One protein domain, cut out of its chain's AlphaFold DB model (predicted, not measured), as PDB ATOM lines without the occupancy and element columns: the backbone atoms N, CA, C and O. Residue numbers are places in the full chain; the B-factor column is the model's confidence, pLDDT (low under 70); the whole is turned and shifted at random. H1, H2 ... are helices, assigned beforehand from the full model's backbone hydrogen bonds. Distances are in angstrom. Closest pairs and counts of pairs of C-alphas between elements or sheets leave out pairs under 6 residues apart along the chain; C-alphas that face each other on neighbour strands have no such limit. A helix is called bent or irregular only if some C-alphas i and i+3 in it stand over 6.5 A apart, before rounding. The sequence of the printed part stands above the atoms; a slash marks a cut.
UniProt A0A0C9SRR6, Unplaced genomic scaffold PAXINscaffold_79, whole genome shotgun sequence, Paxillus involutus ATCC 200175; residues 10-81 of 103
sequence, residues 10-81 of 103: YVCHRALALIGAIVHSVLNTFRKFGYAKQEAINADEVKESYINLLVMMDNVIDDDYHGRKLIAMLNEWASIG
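AT A GLANCE: This is residues 10 to 81 of the 103 residues of an uncharacterized protein of Paxillus involutus ATCC 200175 (UniProt A0A0C9SRR6). Two long helices, H1 and H2, cross near their middles as a skewed X, running opposite ways, and a third helix, H3, turns off the end of H2 at a corner and leads away from it. At the far end of H1, its last residues and the loop after it, residues 31 to 38, stick out from the body. The printed part has 72 residues with three named helices in the order H1, H2, H3 and no named strand, and the class is all helix. It is loose, with a radius of gyration of the C-alphas of 14.2 A, and elongated, spanning 43 by 25 by 19 A.

IN THESE COORDINATES: The longest helix is H1, residues 10 to 33, with 34.5 A from first to last C-alpha; C-alpha 10 is at (-14.913, 6.126, -2.910) and C-alpha 33 at (-29.365, 22.342, -29.680). H2 is residues 43 to 61 and measures 26.3 A, beginning with C-alpha 43 at (-28.785, 21.431, -13.575). H3 is residues 66 to 81 and measures 23.3 A, ending with C-alpha 81 at (-4.016, 14.065, -12.424). None of the three is bent or irregular.

HOW THE PARTS SIT: H1 touches H2 with residues 14 to 25 alone. Their closest C-alphas are those of Ala 21 and Tyr 50, 5.2 A apart, and their centres are 9.5 A apart. They run opposite ways at a steep tilt of 48 degrees. H2 and H3 touch only at the corner by their link, residues 60 to 61 of H2 with residues 66 to 71 of H3; the closest C-alphas are those of Ile 61 and Gly 67, 4.0 A apart. These two run opposite ways at a steep tilt of 56 degrees, with their centres 17.5 A apart. H1 and H3 only just touch, with 3 pairs of C-alphas within 8 A, through residues 12 to 16 of H1 and 74 to 78 of H3. Their closest C-alphas are those of His 13 and Leu 74, 6.5 A apart, and their lines are about perpendicular at 86 degrees. In H1 and H2 every O i to N i+4 pair is within hydrogen-bond range; in H3 it is 11 of 12.

THE WHOLE: The two C-alphas farthest apart are those of Gln 38 and Asp 64, at 44.2 A. The printed part has no cut. The link from H1 to H2, 9 residues, is short, and the link from H2 to H3, 4 residues, is tight. Residues 31 to 38, of which 31 to 33 belong to H1, stand free; the body without them spans 40 by 26 by 19 A. The mean pLDDT of the printed part is 74.8, and 19 residues are under 70: 10 to 15, 29 to 30, 33 to 41, 79 and 81.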
ATOM      1  N   TYR A  10     -13.505   6.039  -2.525       57.06
ATOM      2  CA  TYR A  10     -14.913   6.126  -2.910       57.06
ATOM      3  C   TYR A  10     -15.359   7.561  -3.251       57.06
ATOM      4  O   TYR A  10     -16.091   7.776  -4.216       57.06
ATOM      5  N   VAL A  11     -14.857   8.567  -2.525       59.34
ATOM      6  CA  VAL A  11     -15.091   9.990  -2.835       59.34
ATOM      7  C   VAL A  11     -14.472  10.392  -4.182       59.34
ATOM      8  O   VAL A  11     -15.116  11.108  -4.949       59.34
ATOM      9  N   CYS A  12     -13.279   9.893  -4.528       65.00
ATOM     10  CA  CYS A  12     -12.665  10.142  -5.839       65.00
ATOM     11  C   CYS A  12     -13.485   9.546  -6.994       65.00
ATOM     12  O   CYS A  12     -13.658  10.197  -8.022       65.00
ATOM     13  N   HIS A  13     -14.041   8.346  -6.814       66.81
ATOM     14  CA  HIS A  13     -14.898   7.704  -7.813       66.81
ATOM     15  C   HIS A  13     -16.168   8.508  -8.098       66.81
ATOM     16  O   HIS A  13     -16.506   8.741  -9.256       66.81
ATOM     17  N   ARG A  14     -16.828   9.003  -7.048       66.62
ATOM     18  CA  ARG A  14     -18.012   9.861  -7.185       66.62
ATOM     19  C   ARG A  14     -17.687  11.202  -7.852       66.62
ATOM     20  O   ARG A  14     -18.484  11.691  -8.643       66.62
ATOM     21  N   ALA A  15     -16.511  11.774  -7.591       69.06
ATOM     22  CA  ALA A  15     -16.061  12.993  -8.264       69.06
ATOM     23  C   ALA A  15     -15.796  12.773  -9.767       69.06
ATOM     24  O   ALA A  15     -16.202  13.594 -10.586       69.06
ATOM     25  N   LEU A  16     -15.179  11.647 -10.145       72.69
ATOM     26  CA  LEU A  16     -14.988  11.271 -11.552       72.69
ATOM     27  C   LEU A  16     -16.323  11.006 -12.257       72.69
ATOM     28  O   LEU A  16     -16.524  11.459 -13.382       72.69
ATOM     29  N   ALA A  17     -17.255  10.338 -11.576       75.12
ATOM     30  CA  ALA A  17     -18.615  10.148 -12.062       75.12
ATOM     31  C   ALA A  17     -19.314  11.492 -12.313       75.12
ATOM     32  O   ALA A  17     -19.903  11.703 -13.368       75.12
ATOM     33  N   LEU A  18     -19.189  12.438 -11.380       71.44
ATOM     34  CA  LEU A  18     -19.742  13.779 -11.534       71.44
ATOM     35  C   LEU A  18     -19.152  14.509 -12.749       71.44
ATOM     36  O   LEU A  18     -19.906  15.076 -13.534       71.44
ATOM     37  N   ILE A  19     -17.832  14.448 -12.951       75.94
ATOM     38  CA  ILE A  19     -17.180  15.008 -14.148       75.94
ATOM     39  C   ILE A  19     -17.730  14.343 -15.416       75.94
ATOM     40  O   ILE A  19     -18.084  15.040 -16.365       75.94
ATOM     41  N   GLY A  20     -17.863  13.015 -15.422       78.88
ATOM     42  CA  GLY A  20     -18.447  12.266 -16.534       78.88
ATOM     43  C   GLY A  20     -19.888  12.683 -16.840       78.88
ATOM     44  O   GLY A  20     -20.223  12.906 -18.000       78.88
ATOM     45  N   ALA A  21     -20.721  12.865 -15.814       75.94
ATOM     46  CA  ALA A  21     -22.095  13.335 -15.958       75.94
ATOM     47  C   ALA A  21     -22.165  14.775 -16.497       75.94
ATOM     48  O   ALA A  21     -22.991  15.061 -17.363       75.94
ATOM     49  N   ILE A  22     -21.272  15.667 -16.051       73.56
ATOM     50  CA  ILE A  22     -21.172  17.043 -16.561       73.56
ATOM     51  C   ILE A  22     -20.762  17.037 -18.038       73.56
ATOM     52  O   ILE A  22     -21.430  17.666 -18.855       73.56
ATOM     53  N   VAL A  23     -19.711  16.297 -18.407       78.88
ATOM     54  CA  VAL A  23     -19.269  16.172 -19.808       78.88
ATOM     55  C   VAL A  23     -20.377  15.566 -20.666       78.88
ATOM     56  O   VAL A  23     -20.655  16.069 -21.754       78.88
ATOM     57  N   HIS A  24     -21.051  14.524 -20.174       77.94
ATOM     58  CA  HIS A  24     -22.160  13.903 -20.886       77.94
ATOM     59  C   HIS A  24     -23.315  14.884 -21.105       77.94
ATOM     60  O   HIS A  24     -23.799  14.984 -22.232       77.94
ATOM     61  N   SER A  25     -23.722  15.628 -20.073       73.50
ATOM     62  CA  SER A  25     -24.775  16.639 -20.171       73.50
ATOM     63  C   SER A  25     -24.401  17.732 -21.171       73.50
ATOM     64  O   SER A  25     -25.179  17.986 -22.084       73.50
ATOM     65  N   VAL A  26     -23.178  18.272 -21.108       70.19
ATOM     66  CA  VAL A  26     -22.670  19.261 -22.075       70.19
ATOM     67  C   VAL A  26     -22.742  18.725 -23.506       70.19
ATOM     68  O   VAL A  26     -23.283  19.392 -24.388       70.19
ATOM     69  N   LEU A  27     -22.254  17.505 -23.752       74.44
ATOM     70  CA  LEU A  27     -22.329  16.870 -25.072       74.44
ATOM     71  C   LEU A  27     -23.778  16.639 -25.523       74.44
ATOM     72  O   LEU A  27     -24.085  16.767 -26.707       74.44
ATOM     73  N   ASN A  28     -24.676  16.311 -24.595       73.50
ATOM     74  CA  ASN A  28     -26.084  16.087 -24.893       73.50
ATOM     75  C   ASN A  28     -26.808  17.399 -25.233       73.50
ATOM     76  O   ASN A  28     -27.601  17.421 -26.171       73.50
ATOM     77  N   THR A  29     -26.485  18.494 -24.541       67.25
ATOM     78  CA  THR A  29     -26.940  19.850 -24.872       67.25
ATOM     79  C   THR A  29     -26.437  20.258 -26.259       67.25
ATOM     80  O   THR A  29     -27.243  20.628 -27.108       67.25
ATOM     81  N   PHE A  30     -25.145  20.070 -26.560       68.12
ATOM     82  CA  PHE A  30     -24.610  20.310 -27.909       68.12
ATOM     83  C   PHE A  30     -25.310  19.469 -28.983       68.12
ATOM     84  O   PHE A  30     -25.572  19.958 -30.080       68.12
ATOM     85  N   ARG A  31     -25.637  18.206 -28.683       75.00
ATOM     86  CA  ARG A  31     -26.362  17.320 -29.604       75.00
ATOM     87  C   ARG A  31     -27.801  17.780 -29.848       75.00
ATOM     88  O   ARG A  31     -28.260  17.703 -30.982       75.00
ATOM     89  N   LYS A  32     -28.513  18.208 -28.803       70.81
ATOM     90  CA  LYS A  32     -29.922  18.630 -28.886       70.81
ATOM     91  C   LYS A  32     -30.083  19.989 -29.575       70.81
ATOM     92  O   LYS A  32     -31.014  20.154 -30.355       70.81
ATOM     93  N   PHE A  33     -29.180  20.932 -29.314       68.75
ATOM     94  CA  PHE A  33     -29.365  22.342 -29.680       68.75
ATOM     95  C   PHE A  33     -28.315  22.878 -30.669       68.75
ATOM     96  O   PHE A  33     -28.383  24.030 -31.097       68.75
ATOM     97  N   GLY A  34     -27.345  22.053 -31.080       66.44
ATOM     98  CA  GLY A  34     -26.229  22.479 -31.924       66.44
ATOM     99  C   GLY A  34     -25.282  23.446 -31.200       66.44
ATOM    100  O   GLY A  34     -25.275  23.550 -29.978       66.44
ATOM    101  N   TYR A  35     -24.472  24.194 -31.956       61.59
ATOM    102  CA  TYR A  35     -23.554  25.222 -31.430       61.59
ATOM    103  C   TYR A  35     -24.290  26.518 -31.006       61.59
ATOM    104  O   TYR A  35     -23.745  27.621 -31.115       61.59
ATOM    105  N   ALA A  36     -25.553  26.421 -30.580       55.34
ATOM    106  CA  ALA A  36     -26.329  27.561 -30.116       55.34
ATOM    107  C   ALA A  36     -25.778  28.024 -28.758       55.34
ATOM    108  O   ALA A  36     -25.865  27.348 -27.740       55.34
ATOM    109  N   LYS A  37     -25.146  29.198 -28.778       52.25
ATOM    110  CA  LYS A  37     -24.183  29.713 -27.792       52.25
ATOM    111  C   LYS A  37     -24.744  30.075 -26.402       52.25
ATOM    112  O   LYS A  37     -24.055  30.772 -25.662       52.25
ATOM    113  N   GLN A  38     -25.980  29.705 -26.067       54.88
ATOM    114  CA  GLN A  38     -26.728  30.351 -24.975       54.88
ATOM    115  C   GLN A  38     -27.547  29.424 -24.079       54.88
ATOM    116  O   GLN A  38     -28.090  29.905 -23.086       54.88
ATOM    117  N   GLU A  39     -27.619  28.122 -24.354       58.34
ATOM    118  CA  GLU A  39     -28.313  27.237 -23.424       58.34
ATOM    119  C   GLU A  39     -27.413  26.893 -22.241       58.34
ATOM    120  O   GLU A  39     -26.400  26.199 -22.361       58.34
ATOM    121  N   ALA A  40     -27.775  27.449 -21.084       65.50
ATOM    122  CA  ALA A  40     -27.178  27.089 -19.815       65.50
ATOM    123  C   ALA A  40     -27.359  25.585 -19.585       65.50
ATOM    124  O   ALA A  40     -28.432  25.031 -19.826       65.50
ATOM    125  N   ILE A  41     -26.300  24.934 -19.103       67.62
ATOM    126  CA  ILE A  41     -26.344  23.532 -18.690       67.62
ATOM    127  C   ILE A  41     -27.517  23.360 -17.719       67.62
ATOM    128  O   ILE A  41     -27.557  24.004 -16.668       67.62
ATOM    129  N   ASN A  42     -28.472  22.499 -18.075       76.00
ATOM    130  CA  ASN A  42     -29.620  22.226 -17.227       76.00
ATOM    131  C   ASN A  42     -29.160  21.416 -16.005       76.00
ATOM    132  O   ASN A  42     -28.762  20.255 -16.120       76.00
ATOM    133  N   ALA A  43     -29.215  22.040 -14.828       73.50
ATOM    134  CA  ALA A  43     -28.785  21.431 -13.575       73.50
ATOM    135  C   ALA A  43     -29.585  20.166 -13.217       73.50
ATOM    136  O   ALA A  43     -29.013  19.242 -12.636       73.50
ATOM    137  N   ASP A  44     -30.863  20.091 -13.594       78.75
ATOM    138  CA  ASP A  44     -31.696  18.911 -13.357       78.75
ATOM    139  C   ASP A  44     -31.273  17.748 -14.259       78.75
ATOM    140  O   ASP A  44     -31.112  16.633 -13.765       78.75
ATOM    141  N   GLU A  45     -30.970  18.004 -15.538       75.88
ATOM    142  CA  GLU A  45     -30.441  16.969 -16.443       75.88
ATOM    143  C   GLU A  45     -29.065  16.462 -15.979       75.88
ATOM    144  O   GLU A  45     -28.790  15.259 -16.042       75.88
ATOM    145  N   VAL A  46     -28.193  17.346 -15.475       75.50
ATOM    146  CA  VAL A  46     -26.902  16.947 -14.879       75.50
ATOM    147  C   VAL A  46     -27.123  16.090 -13.638       75.50
ATOM    148  O   VAL A  46     -26.471  15.058 -13.480       75.50
ATOM    149  N   LYS A  47     -28.032  16.503 -12.750       78.44
ATOM    150  CA  LYS A  47     -28.338  15.787 -11.510       78.44
ATOM    151  C   LYS A  47     -28.922  14.405 -11.792       78.44
ATOM    152  O   LYS A  47     -28.488  13.439 -11.170       78.44
ATOM    153  N   GLU A  48     -29.859  14.302 -12.729       82.25
ATOM    154  CA  GLU A  48     -30.430  13.028 -13.168       82.25
ATOM    155  C   GLU A  48     -29.349  12.125 -13.773       82.25
ATOM    156  O   GLU A  48     -29.203  10.972 -13.370       82.25
ATOM    157  N   SER A  49     -28.515  12.672 -14.662       79.25
ATOM    158  CA  SER A  49     -27.394  11.941 -15.265       79.25
ATOM    159  C   SER A  49     -26.399  11.446 -14.210       79.25
ATOM    160  O   SER A  49     -25.920  10.316 -14.290       79.25
ATOM    161  N   TYR A  50     -26.111  12.265 -13.195       79.44
ATOM    162  CA  TYR A  50     -25.243  11.898 -12.081       79.44
ATOM    163  C   TYR A  50     -25.845  10.777 -11.228       79.44
ATOM    164  O   TYR A  50     -25.153   9.802 -10.938       79.44
ATOM    165  N   ILE A  51     -27.127  10.873 -10.861       83.69
ATOM    166  CA  ILE A  51     -27.821   9.824 -10.100       83.69
ATOM    167  C   ILE A  51     -27.820   8.507 -10.881       83.69
ATOM    168  O   ILE A  51     -27.447   7.474 -10.328       83.69
ATOM    169  N   ASN A  52     -28.167   8.541 -12.168       82.69
ATOM    170  CA  ASN A  52     -28.179   7.350 -13.016       82.69
ATOM    171  C   ASN A  52     -26.786   6.716 -13.116       82.69
ATOM    172  O   ASN A  52     -26.652   5.495 -13.051       82.69
ATOM    173  N   LEU A  53     -25.735   7.534 -13.220       81.88
ATOM    174  CA  LEU A  53     -24.362   7.041 -13.243       81.88
ATOM    175  C   LEU A  53     -23.942   6.411 -11.911       81.88
ATOM    176  O   LEU A  53     -23.305   5.362 -11.932       81.88
ATOM    177  N   LEU A  54     -24.324   6.993 -10.768       81.94
ATOM    178  CA  LEU A  54     -24.068   6.386  -9.458       81.94
ATOM    179  C   LEU A  54     -24.723   5.008  -9.341       81.94
ATOM    180  O   LEU A  54     -24.053   4.062  -8.944       81.94
ATOM    181  N   VAL A  55     -25.985   4.878  -9.756       84.56
ATOM    182  CA  VAL A  55     -26.701   3.592  -9.739       84.56
ATOM    183  C   VAL A  55     -26.002   2.562 -10.630       84.56
ATOM    184  O   VAL A  55     -25.813   1.419 -10.225       84.56
ATOM    185  N   MET A  56     -25.570   2.955 -11.833       81.00
ATOM    186  CA  MET A  56     -24.807   2.062 -12.712       81.00
ATOM    187  C   MET A  56     -23.468   1.648 -12.096       81.00
ATOM    188  O   MET A  56     -23.075   0.491 -12.223       81.00
ATOM    189  N   MET A  57     -22.770   2.565 -11.422       82.12
ATOM    190  CA  MET A  57     -21.521   2.248 -10.731       82.12
ATOM    191  C   MET A  57     -21.746   1.290  -9.567       82.12
ATOM    192  O   MET A  57     -21.012   0.315  -9.473       82.12
ATOM    193  N   ASP A  58     -22.757   1.525  -8.731       81.69
ATOM    194  CA  ASP A  58     -23.088   0.645  -7.608       81.69
ATOM    195  C   ASP A  58     -23.471  -0.765  -8.102       81.69
ATOM    196  O   ASP A  58     -23.055  -1.756  -7.514       81.69
ATOM    197  N   ASN A  59     -24.155  -0.883  -9.245       82.56
ATOM    198  CA  ASN A  59     -24.477  -2.187  -9.841       82.56
ATOM    199  C   ASN A  59     -23.254  -2.935 -10.399       82.56
ATOM    200  O   ASN A  59     -23.282  -4.157 -10.514       82.56
ATOM    201  N   VAL A  60     -22.208  -2.214 -10.808       82.50
ATOM    202  CA  VAL A  60     -21.009  -2.802 -11.425       82.50
ATOM    203  C   VAL A  60     -19.897  -3.035 -10.403       82.50
ATOM    204  O   VAL A  60     -19.060  -3.908 -10.615       82.50
ATOM    205  N   ILE A  61     -19.849  -2.269  -9.310       80.94
ATOM    206  CA  ILE A  61     -18.703  -2.267  -8.391       80.94
ATOM    207  C   ILE A  61     -18.537  -3.584  -7.628       80.94
ATOM    208  O   ILE A  61     -17.402  -3.960  -7.335       80.94
ATOM    209  N   ASP A  62     -19.643  -4.284  -7.375       79.56
ATOM    210  CA  ASP A  62     -19.668  -5.570  -6.674       79.56
ATOM    211  C   ASP A  62     -19.447  -6.770  -7.614       79.56
ATOM    212  O   ASP A  62     -19.306  -7.900  -7.150       79.56
ATOM    213  N   ASP A  63     -19.383  -6.551  -8.933       88.00
ATOM    214  CA  ASP A  63     -19.044  -7.608  -9.886       88.00
ATOM    215  C   ASP A  63     -17.536  -7.912  -9.858       88.00
ATOM    216  O   ASP A  63     -16.686  -7.035 -10.050       88.00
ATOM    217  N   ASP A  64     -17.187  -9.187  -9.680       84.50
ATOM    218  CA  ASP A  64     -15.800  -9.630  -9.525       84.50
ATOM    219  C   ASP A  64     -14.911  -9.329 -10.739       84.50
ATOM    220  O   ASP A  64     -13.693  -9.195 -10.598       84.50
ATOM    221  N   TYR A  65     -15.451  -9.246 -11.952       86.88
ATOM    222  CA  TYR A  65     -14.664  -8.956 -13.149       86.88
ATOM    223  C   TYR A  65     -14.789  -7.483 -13.547       86.88
ATOM    224  O   TYR A  65     -13.789  -6.768 -13.677       86.88
ATOM    225  N   HIS A  66     -16.020  -7.015 -13.704       84.12
ATOM    226  CA  HIS A  66     -16.347  -5.679 -14.171       84.12
ATOM    227  C   HIS A  66     -16.057  -4.610 -13.112       84.12
ATOM    228  O   HIS A  66     -15.509  -3.562 -13.464       84.12
ATOM    229  N   GLY A  67     -16.301  -4.887 -11.829       83.38
ATOM    230  CA  GLY A  67     -15.997  -3.981 -10.720       83.38
ATOM    231  C   GLY A  67     -14.500  -3.741 -10.563       83.38
ATOM    232  O   GLY A  67     -14.049  -2.593 -10.504       83.38
ATOM    233  N   ARG A  68     -13.682  -4.803 -10.629       83.50
ATOM    234  CA  ARG A  68     -12.211  -4.670 -10.626       83.50
ATOM    235  C   ARG A  68     -11.701  -3.845 -11.806       83.50
ATOM    236  O   ARG A  68     -10.821  -3.003 -11.621       83.50
ATOM    237  N   LYS A  69     -12.257  -4.053 -13.003       85.69
ATOM    238  CA  LYS A  69     -11.885  -3.283 -14.199       85.69
ATOM    239  C   LYS A  69     -12.260  -1.805 -14.061       85.69
ATOM    240  O   LYS A  69     -11.438  -0.945 -14.366       85.69
ATOM    241  N   LEU A  70     -13.459  -1.514 -13.553       83.44
ATOM    242  CA  LEU A  70     -13.925  -0.152 -13.293       83.44
ATOM    243  C   LEU A  70     -13.019   0.566 -12.280       83.44
ATOM    244  O   LEU A  70     -12.547   1.667 -12.549       83.44
ATOM    245  N   ILE A  71     -12.709  -0.078 -11.151       81.94
ATOM    246  CA  ILE A  71     -11.815   0.475 -10.121       81.94
ATOM    247  C   ILE A  71     -10.413   0.742 -10.688       81.94
ATOM    248  O   ILE A  71      -9.807   1.766 -10.372       81.94
ATOM    249  N   ALA A  72      -9.879  -0.149 -11.529       83.94
ATOM    250  CA  ALA A  72      -8.576   0.051 -12.159       83.94
ATOM    251  C   ALA A  72      -8.560   1.296 -13.064       83.94
ATOM    252  O   ALA A  72      -7.680   2.140 -12.907       83.94
ATOM    253  N   MET A  73      -9.568   1.450 -13.931       82.44
ATOM    254  CA  MET A  73      -9.689   2.613 -14.821       82.44
ATOM    255  C   MET A  73      -9.813   3.925 -14.040       82.44
ATOM    256  O   MET A  73      -9.169   4.917 -14.372       82.44
ATOM    257  N   LEU A  74     -10.608   3.938 -12.968       79.62
ATOM    258  CA  LEU A  74     -10.783   5.146 -12.169       79.62
ATOM    259  C   LEU A  74      -9.510   5.527 -11.394       79.62
ATOM    260  O   LEU A  74      -9.189   6.710 -11.284       79.62
ATOM    261  N   ASN A  75      -8.760   4.541 -10.891       77.19
ATOM    262  CA  ASN A  75      -7.465   4.784 -10.253       77.19
ATOM    263  C   ASN A  75      -6.412   5.291 -11.247       77.19
ATOM    264  O   ASN A  75      -5.616   6.161 -10.898       77.19
ATOM    265  N   GLU A  76      -6.406   4.767 -12.473       79.94
ATOM    266  CA  GLU A  76      -5.541   5.244 -13.556       79.94
ATOM    267  C   GLU A  76      -5.859   6.701 -13.911       79.94
ATOM    268  O   GLU A  76      -4.973   7.546 -13.972       79.94
ATOM    269  N   TRP A  77      -7.134   7.051 -14.044       73.31
ATOM    270  CA  TRP A  77      -7.532   8.436 -14.297       73.31
ATOM    271  C   TRP A  77      -7.178   9.383 -13.152       73.31
ATOM    272  O   TRP A  77      -6.732  10.507 -13.390       73.31
ATOM    273  N   ALA A  78      -7.331   8.927 -11.908       70.00
ATOM    274  CA  ALA A  78      -6.886   9.683 -10.746       70.00
ATOM    275  C   ALA A  78      -5.365   9.909 -10.764       70.00
ATOM    276  O   ALA A  78      -4.905  11.005 -10.451       70.00
ATOM    277  N   SER A  79      -4.574   8.911 -11.171       67.69
ATOM    278  CA  SER A  79      -3.110   9.025 -11.211       67.69
ATOM    279  C   SER A  79      -2.599   9.942 -12.326       67.69
ATOM    280  O   SER A  79      -1.583  10.607 -12.136       67.69
ATOM    281  N   ILE A  80      -3.332  10.057 -13.439       75.44
ATOM    282  CA  ILE A  80      -3.037  10.980 -14.554       75.44
ATOM    283  C   ILE A  80      -3.350  12.452 -14.180       75.44
ATOM    284  O   ILE A  80      -3.098  13.371 -14.955       75.44
ATOM    285  N   GLY A  81      -3.830  12.713 -12.957       61.44
ATOM    286  CA  GLY A  81      -4.016  14.065 -12.424       61.44
ATOM    287  C   GLY A  81      -5.427  14.623 -12.594       61.44
ATOM    288  O   GLY A  81      -5.638  15.811 -12.364       61.44
TER     289      GLY A  81